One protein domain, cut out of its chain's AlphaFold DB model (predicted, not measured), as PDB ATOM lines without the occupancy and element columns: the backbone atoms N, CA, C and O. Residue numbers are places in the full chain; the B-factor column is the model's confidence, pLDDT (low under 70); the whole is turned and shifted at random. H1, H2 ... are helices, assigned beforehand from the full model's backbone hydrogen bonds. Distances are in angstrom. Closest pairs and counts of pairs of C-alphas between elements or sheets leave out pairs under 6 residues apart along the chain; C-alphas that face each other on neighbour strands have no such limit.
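Overview. This is residues 2 to 52 and 71 to 80 of the 404 residues of the protein "Folliculin" of Ramazzottius varieornatus (UniProt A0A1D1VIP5). One long helix, H2, makes the length; short H1 extends it past one end, H3 and H4 fold away from the other, and H5 packs on residues 24 to 32 of H2. The printed part has 61 residues, with five named helices, H1 to H5 in chain order, no named strand, and the class all helix. It is extended, with a radius of gyration of the C-alphas of 17.0 A and spans of 51 by 31 by 14 A.

Along the chain. H2, residues 10 to 38, runs 41.6 A from C-alpha 10 at (34.901, 26.602, 29.983) to C-alpha 38 at (20.976, -12.559, 28.828). H1 is residues 3 to 8, 8.9 A; H3 40 to 45, 9.8 A; H4 48 to 51, 5.2 A; H5 71 to 74, 5.4 A.

Arrangement. H2 touches H5, closest at the C-alphas of Ala 28 and Thr 74, 4.7 A. H2 and H3 are close but not clearly touching: the closest C-alphas, Gln 36 and Arg 42, are 6.9 A apart, at a steep tilt of 64 degrees. H1 and H2 meet only through their link; H4 is apart from H2. Each O i to N i+4 pair is within hydrogen-bond range in H1 and H2; in H3 0 of 2 are, with 1 of 3 O i to N i+3 pairs.

Size, cuts and confidence. Residues 53 to 70 are not printed, C-alphas 52 and 71 being 21.4 A apart. Residues 42 to 52 have pLDDT under 70.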
ATOM      1  N   ASP A   2      44.591  30.274  21.998       85.44
ATOM      2  CA  ASP A   2      44.351  31.352  22.954       85.44
ATOM      3  C   ASP A   2      43.840  30.793  24.291       85.44
ATOM      4  O   ASP A   2      42.738  30.250  24.390       85.44
ATOM      5  N   ARG A   3      44.672  30.906  25.330       90.38
ATOM      6  CA  ARG A   3      44.388  30.387  26.675       90.38
ATOM      7  C   ARG A   3      43.171  31.066  27.304       90.38
ATOM      8  O   ARG A   3      42.452  30.418  28.062       90.38
ATOM      9  N   ILE A   4      42.963  32.352  27.028       87.25
ATOM     10  CA  ILE A   4      41.917  33.149  27.677       87.25
ATOM     11  C   ILE A   4      40.549  32.759  27.116       87.25
ATOM     12  O   ILE A   4      39.643  32.464  27.894       87.25
ATOM     13  N   SER A   5      40.444  32.621  25.793       82.00
ATOM     14  CA  SER A   5      39.221  32.160  25.118       82.00
ATOM     15  C   SER A   5      38.716  30.802  25.640       82.00
ATOM     16  O   SER A   5      37.516  30.597  25.838       82.00
ATOM     17  N   LEU A   6      39.633  29.874  25.940       86.12
ATOM     18  CA  LEU A   6      39.299  28.534  26.427       86.12
ATOM     19  C   LEU A   6      38.829  28.557  27.888       86.12
ATOM     20  O   LEU A   6      37.917  27.823  28.263       86.12
ATOM     21  N   LEU A   7      39.415  29.431  28.712       88.19
ATOM     22  CA  LEU A   7      38.967  29.646  30.089       88.19
ATOM     23  C   LEU A   7      37.591  30.322  30.141       88.19
ATOM     24  O   LEU A   7      36.759  29.940  30.960       88.19
ATOM     25  N   GLN A   8      37.329  31.281  29.252       85.88
ATOM     26  CA  GLN A   8      36.040  31.975  29.165       85.88
ATOM     27  C   GLN A   8      34.916  31.053  28.671       85.88
ATOM     28  O   GLN A   8      33.816  31.073  29.218       85.88
ATOM     29  N   SER A   9      35.205  30.185  27.701       87.62
ATOM     30  CA  SER A   9      34.249  29.199  27.173       87.62
ATOM     31  C   SER A   9      34.117  27.930  28.035       87.62
ATOM     32  O   SER A   9      33.269  27.078  27.759       87.62
ATOM     33  N   TRP A  10      34.891  27.793  29.120       88.56
ATOM     34  CA  TRP A  10      34.901  26.602  29.983       88.56
ATOM     35  C   TRP A  10      33.516  26.179  30.521       88.56
ATOM     36  O   TRP A  10      33.179  24.991  30.420       88.56
ATOM     37  N   PRO A  11      32.662  27.079  31.053       89.56
ATOM     38  CA  PRO A  11      31.337  26.694  31.554       89.56
ATOM     39  C   PRO A  11      30.423  26.142  30.452       89.56
ATOM     40  O   PRO A  11      29.620  25.237  30.684       89.56
ATOM     41  N   PHE A  12      30.562  26.662  29.233       88.50
ATOM     42  CA  PHE A  12      29.823  26.193  28.068       88.50
ATOM     43  C   PHE A  12      30.322  24.825  27.593       88.50
ATOM     44  O   PHE A  12      29.524  23.894  27.450       88.50
ATOM     45  N   LEU A  13      31.640  24.676  27.423       88.62
ATOM     46  CA  LEU A  13      32.265  23.426  26.989       88.62
ATOM     47  C   LEU A  13      31.956  22.277  27.949       88.62
ATOM     48  O   LEU A  13      31.610  21.179  27.513       88.62
ATOM     49  N   THR A  14      32.026  22.532  29.256       91.75
ATOM     50  CA  THR A  14      31.706  21.530  30.283       91.75
ATOM     51  C   THR A  14      30.235  21.131  30.264       91.75
ATOM     52  O   THR A  14      29.933  19.941  30.371       91.75
ATOM     53  N   ARG A  15      29.309  22.078  30.065       90.62
ATOM     54  CA  ARG A  15      27.875  21.781  29.936       90.62
ATOM     55  C   ARG A  15      27.572  20.946  28.690       90.62
ATOM     56  O   ARG A  15      26.872  19.941  28.802       90.62
ATOM     57  N   SER A  16      28.119  21.326  27.534       88.62
ATOM     58  CA  SER A  16      27.913  20.596  26.275       88.62
ATOM     59  C   SER A  16      28.540  19.197  26.311       88.62
ATOM     60  O   SER A  16      27.892  18.212  25.950       88.62
ATOM     61  N   SER A  17      29.761  19.084  26.848       89.75
ATOM     62  CA  SER A  17      30.449  17.796  27.015       89.75
ATOM     63  C   SER A  17      29.718  16.886  28.000       89.75
ATOM     64  O   SER A  17      29.583  15.694  27.741       89.75
ATOM     65  N   ARG A  18      29.189  17.428  29.107       93.69
ATOM     66  CA  ARG A  18      28.395  16.651  30.071       93.69
ATOM     67  C   ARG A  18      27.129  16.079  29.432       93.69
ATOM     68  O   ARG A  18      26.817  14.929  29.702       93.69
ATOM     69  N   SER A  19      26.451  16.844  28.572       91.38
ATOM     70  CA  SER A  19      25.261  16.376  27.846       91.38
ATOM     71  C   SER A  19      25.568  15.211  26.898       91.38
ATOM     72  O   SER A  19      24.798  14.256  26.824       91.38
ATOM     73  N   LEU A  20      26.697  15.273  26.183       91.25
ATOM     74  CA  LEU A  20      27.149  14.181  25.314       91.25
ATOM     75  C   LEU A  20      27.521  12.944  26.131       91.25
ATOM     76  O   LEU A  20      27.133  11.832  25.782       91.25
ATOM     77  N   VAL A  21      28.247  13.135  27.236       93.12
ATOM     78  CA  VAL A  21      28.644  12.035  28.123       93.12
ATOM     79  C   VAL A  21      27.417  11.343  28.710       93.12
ATOM     80  O   VAL A  21      27.368  10.119  28.673       93.12
ATOM     81  N   SER A  22      26.412  12.088  29.182       93.62
ATOM     82  CA  SER A  22      25.181  11.483  29.704       93.62
ATOM     83  C   SER A  22      24.415  10.704  28.636       93.62
ATOM     84  O   SER A  22      23.928   9.618  28.924       93.62
ATOM     85  N   LEU A  23      24.358  11.210  27.398       90.56
ATOM     86  CA  LEU A  23      23.689  10.520  26.292       90.56
ATOM     87  C   LEU A  23      24.384   9.194  25.946       90.56
ATOM     88  O   LEU A  23      23.724   8.165  25.811       90.56
ATOM     89  N   LEU A  24      25.718   9.196  25.861       90.88
ATOM     90  CA  LEU A  24      26.493   7.976  25.611       90.88
ATOM     91  C   LEU A  24      26.410   6.986  26.778       90.88
ATOM     92  O   LEU A  24      26.336   5.778  26.552       90.88
ATOM     93  N   GLN A  25      26.419   7.481  28.018       92.69
ATOM     94  CA  GLN A  25      26.268   6.651  29.212       92.69
ATOM     95  C   GLN A  25      24.907   5.962  29.235       92.69
ATOM     96  O   GLN A  25      24.859   4.753  29.419       92.69
ATOM     97  N   GLU A  26      23.825   6.685  28.955       92.44
ATOM     98  CA  GLU A  26      22.480   6.112  28.934       92.44
ATOM     99  C   GLU A  26      22.345   5.007  27.869       92.44
ATOM    100  O   GLU A  26      21.793   3.939  28.132       92.44
ATOM    101  N   GLN A  27      22.901   5.214  26.668       89.62
ATOM    102  CA  GLN A  27      22.917   4.190  25.616       89.62
ATOM    103  C   GLN A  27      23.745   2.952  26.008       89.62
ATOM    104  O   GLN A  27      23.327   1.813  25.769       89.62
ATOM    105  N   ALA A  28      24.904   3.161  26.633       88.94
ATOM    106  CA  ALA A  28      25.760   2.076  27.102       88.94
ATOM    107  C   ALA A  28      25.129   1.305  28.276       88.94
ATOM    108  O   ALA A  28      25.221   0.080  28.323       88.94
ATOM    109  N   GLU A  29      24.450   1.989  29.198       91.75
ATOM    110  CA  GLU A  29      23.737   1.381  30.328       91.75
ATOM    111  C   GLU A  29      22.565   0.517  29.863       91.75
ATOM    112  O   GLU A  29      22.387  -0.595  30.365       91.75
ATOM    113  N   ARG A  30      21.807   0.966  28.852       89.44
ATOM    114  CA  ARG A  30      20.755   0.144  28.229       89.44
ATOM    115  C   ARG A  30      21.330  -1.138  27.636       89.44
ATOM    116  O   ARG A  30      20.825  -2.223  27.918       89.44
ATOM    117  N   THR A  31      22.409  -1.019  26.864       87.88
ATOM    118  CA  THR A  31      23.099  -2.171  26.266       87.88
ATOM    119  C   THR A  31      23.631  -3.116  27.341       87.88
ATOM    120  O   THR A  31      23.460  -4.329  27.250       87.88
ATOM    121  N   TYR A  32      24.221  -2.567  28.404       86.88
ATOM    122  CA  TYR A  32      24.707  -3.339  29.542       86.88
ATOM    123  C   TYR A  32      23.582  -4.102  30.253       86.88
ATOM    124  O   TYR A  32      23.762  -5.273  30.583       86.88
ATOM    125  N   GLY A  33      22.421  -3.473  30.453       87.31
ATOM    126  CA  GLY A  33      21.250  -4.109  31.057       87.31
ATOM    127  C   GLY A  33      20.732  -5.294  30.238       87.31
ATOM    128  O   GLY A  33      20.469  -6.356  30.804       87.31
ATOM    129  N   VAL A  34      20.658  -5.146  28.911       87.25
ATOM    130  CA  VAL A  34      20.283  -6.235  27.987       87.25
ATOM    131  C   VAL A  34      21.305  -7.375  28.051       87.25
ATOM    132  O   VAL A  34      20.942  -8.521  28.317       87.25
ATOM    133  N   ASP A  35      22.595  -7.054  27.928       84.88
ATOM    134  CA  ASP A  35      23.701  -8.015  28.024       84.88
ATOM    135  C   ASP A  35      23.710  -8.778  29.366       84.88
ATOM    136  O   ASP A  35      24.098  -9.951  29.434       84.88
ATOM    137  N   GLN A  36      23.349  -8.103  30.461       83.88
ATOM    138  CA  GLN A  36      23.313  -8.681  31.803       83.88
ATOM    139  C   GLN A  36      22.094  -9.586  32.002       83.88
ATOM    140  O   GLN A  36      22.230 -10.634  32.640       83.88
ATOM    141  N   ALA A  37      20.939  -9.222  31.440       84.19
ATOM    142  CA  ALA A  37      19.731 -10.042  31.467       84.19
ATOM    143  C   ALA A  37      19.928 -11.368  30.714       84.19
ATOM    144  O   ALA A  37      19.511 -12.419  31.198       84.19
ATOM    145  N   GLU A  38      20.636 -11.345  29.579       84.44
ATOM    146  CA  GLU A  38      20.976 -12.559  28.828       84.44
ATOM    147  C   GLU A  38      22.016 -13.437  29.545       84.44
ATOM    148  O   GLU A  38      22.025 -14.662  29.389       84.44
ATOM    149  N   ARG A  39      22.932 -12.834  30.317       81.88
ATOM    150  CA  ARG A  39      24.062 -13.537  30.957       81.88
ATOM    151  C   ARG A  39      24.290 -13.085  32.408       81.88
ATOM    152  O   ARG A  39      25.304 -12.438  32.697       81.88
ATOM    153  N   PRO A  40      23.454 -13.523  33.368       74.50
ATOM    154  CA  PRO A  40      23.526 -13.066  34.762       74.50
ATOM    155  C   PRO A  40      24.829 -13.465  35.478       74.50
ATOM    156  O   PRO A  40      25.307 -12.754  36.360       74.50
ATOM    157  N   GLN A  41      25.478 -14.557  35.053       73.06
ATOM    158  CA  GLN A  41      26.761 -15.012  35.614       73.06
ATOM    159  C   GLN A  41      27.944 -14.075  35.299       73.06
ATOM    160  O   GLN A  41      29.012 -14.218  35.895       73.06
ATOM    161  N   ARG A  42      27.794 -13.131  34.357       69.38
ATOM    162  CA  ARG A  42      28.855 -12.198  33.938       69.38
ATOM    163  C   ARG A  42      29.184 -11.174  35.022       69.38
ATOM    164  O   ARG A  42      30.361 -10.934  35.272       69.38
ATOM    165  N   ALA A  43      28.165 -10.610  35.670       66.19
ATOM    166  CA  ALA A  43      28.337  -9.587  36.701       66.19
ATOM    167  C   ALA A  43      29.090 -10.128  37.928       66.19
ATOM    168  O   ALA A  43      29.967  -9.456  38.457       66.19
ATOM    169  N   ALA A  44      28.842 -11.389  38.300       64.94
ATOM    170  CA  ALA A  44      29.524 -12.063  39.408       64.94
ATOM    171  C   ALA A  44      31.021 -12.347  39.153       64.94
ATOM    172  O   ALA A  44      31.748 -12.677  40.084       64.94
ATOM    173  N   ARG A  45      31.492 -12.237  37.899       67.31
ATOM    174  CA  ARG A  45      32.896 -12.466  37.503       67.31
ATOM    175  C   ARG A  45      33.691 -11.172  37.291       67.31
ATOM    176  O   ARG A  45      34.860 -11.241  36.916       67.31
ATOM    177  N   LEU A  46      33.065 -10.003  37.436       67.06
ATOM    178  CA  LEU A  46      33.724  -8.711  37.251       67.06
ATOM    179  C   LEU A  46      34.292  -8.232  38.592       67.06
ATOM    180  O   LEU A  46      33.548  -7.795  39.464       67.06
ATOM    181  N   ASN A  47      35.615  -8.291  38.745       60.97
ATOM    182  CA  ASN A  47      36.303  -7.691  39.886       60.97
ATOM    183  C   ASN A  47      36.376  -6.161  39.698       60.97
ATOM    184  O   ASN A  47      36.967  -5.711  38.712       60.97
ATOM    185  N   PRO A  48      35.850  -5.335  40.625       58.56
ATOM    186  CA  PRO A  48      35.862  -3.872  40.490       58.56
ATOM    187  C   PRO A  48      37.275  -3.283  40.346       58.56
ATOM    188  O   PRO A  48      37.476  -2.292  39.646       58.56
ATOM    189  N   SER A  49      38.271  -3.926  40.963       55.81
ATOM    190  CA  SER A  49      39.685  -3.534  40.919       55.81
ATOM    191  C   SER A  49      40.370  -3.789  39.569       55.81
ATOM    192  O   SER A  49      41.368  -3.137  39.270       55.81
ATOM    193  N   GLU A  50      39.839  -4.693  38.738       55.31
ATOM    194  CA  GLU A  50      40.342  -4.976  37.380       55.31
ATOM    195  C   GLU A  50      39.631  -4.147  36.299       55.31
ATOM    196  O   GLU A  50      40.163  -3.968  35.203       55.31
ATOM    197  N   VAL A  51      38.434  -3.640  36.602       55.50
ATOM    198  CA  VAL A  51      37.621  -2.799  35.706       55.50
ATOM    199  C   VAL A  51      38.002  -1.316  35.825       55.50
ATOM    200  O   VAL A  51      37.824  -0.557  34.873       55.50
ATOM    201  N   ALA A  52      38.580  -0.896  36.956       54.38
ATOM    202  CA  ALA A  52      39.092   0.458  37.138       54.38
ATOM    203  C   ALA A  52      40.285   0.734  36.200       54.38
ATOM    204  O   ALA A  52      41.382   0.184  36.353       54.38
ATOM    205  N   PRO A  71      30.379   1.580  18.736       87.62
ATOM    206  CA  PRO A  71      29.110   1.103  18.170       87.62
ATOM    207  C   PRO A  71      28.613  -0.205  18.794       87.62
ATOM    208  O   PRO A  71      27.418  -0.410  18.964       87.62
ATOM    209  N   GLU A  72      29.536  -1.093  19.174       84.50
ATOM    210  CA  GLU A  72      29.218  -2.362  19.837       84.50
ATOM    211  C   GLU A  72      28.807  -2.161  21.307       84.50
ATOM    212  O   GLU A  72      28.073  -2.973  21.865       84.50
ATOM    213  N   LEU A  73      29.273  -1.084  21.949       85.81
ATOM    214  CA  LEU A  73      28.942  -0.744  23.338       85.81
ATOM    215  C   LEU A  73      27.586  -0.055  23.486       85.81
ATOM    216  O   LEU A  73      26.958  -0.195  24.531       85.81
ATOM    217  N   THR A  74      27.160   0.700  22.481       86.25
ATOM    218  CA  THR A  74      25.884   1.429  22.489       86.25
ATOM    219  C   THR A  74      24.810   0.768  21.625       86.25
ATOM    220  O   THR A  74      23.678   1.245  21.622       86.25
ATOM    221  N   LEU A  75      25.155  -0.309  20.900       83.19
ATOM    222  CA  LEU A  75      24.311  -0.979  19.897       83.19
ATOM    223  C   LEU A  75      23.773  -0.025  18.817       83.19
ATOM    224  O   LEU A  75      22.700  -0.243  18.256       83.19
ATOM    225  N   ASP A  76      24.528   1.029  18.508       85.25
ATOM    226  CA  ASP A  76      24.145   2.039  17.531       85.25
ATOM    227  C   ASP A  76      25.249   2.201  16.473       85.25
ATOM    228  O   ASP A  76      26.385   2.590  16.751       85.25
ATOM    229  N   ASN A  77      24.907   1.882  15.223       83.25
ATOM    230  CA  ASN A  77      25.818   1.990  14.083       83.25
ATOM    231  C   ASN A  77      26.052   3.455  13.662       83.25
ATOM    232  O   ASN A  77      27.019   3.740  12.957       83.25
ATOM    233  N   GLY A  78      25.188   4.381  14.094       88.06
ATOM    234  CA  GLY A  78      25.219   5.806  13.763       88.06
ATOM    235  C   GLY A  78      25.937   6.698  14.781       88.06
ATOM    236  O   GLY A  78      25.998   7.910  14.577       88.06
ATOM    237  N   VAL A  79      26.524   6.142  15.846       88.75
ATOM    238  CA  VAL A  79      27.108   6.916  16.968       88.75
ATOM    239  C   VAL A  79      28.141   7.937  16.505       88.75
ATOM    240  O   VAL A  79      28.203   9.044  17.030       88.75
ATOM    241  N   PHE A  80      28.950   7.594  15.501       91.81
ATOM    242  CA  PHE A  80      29.953   8.514  14.968       91.81
ATOM    243  C   PHE A  80      29.339   9.703  14.223       91.81
ATOM    244  O   PHE A  80      29.915  10.787  14.268       91.81
TER     245      PHE A  80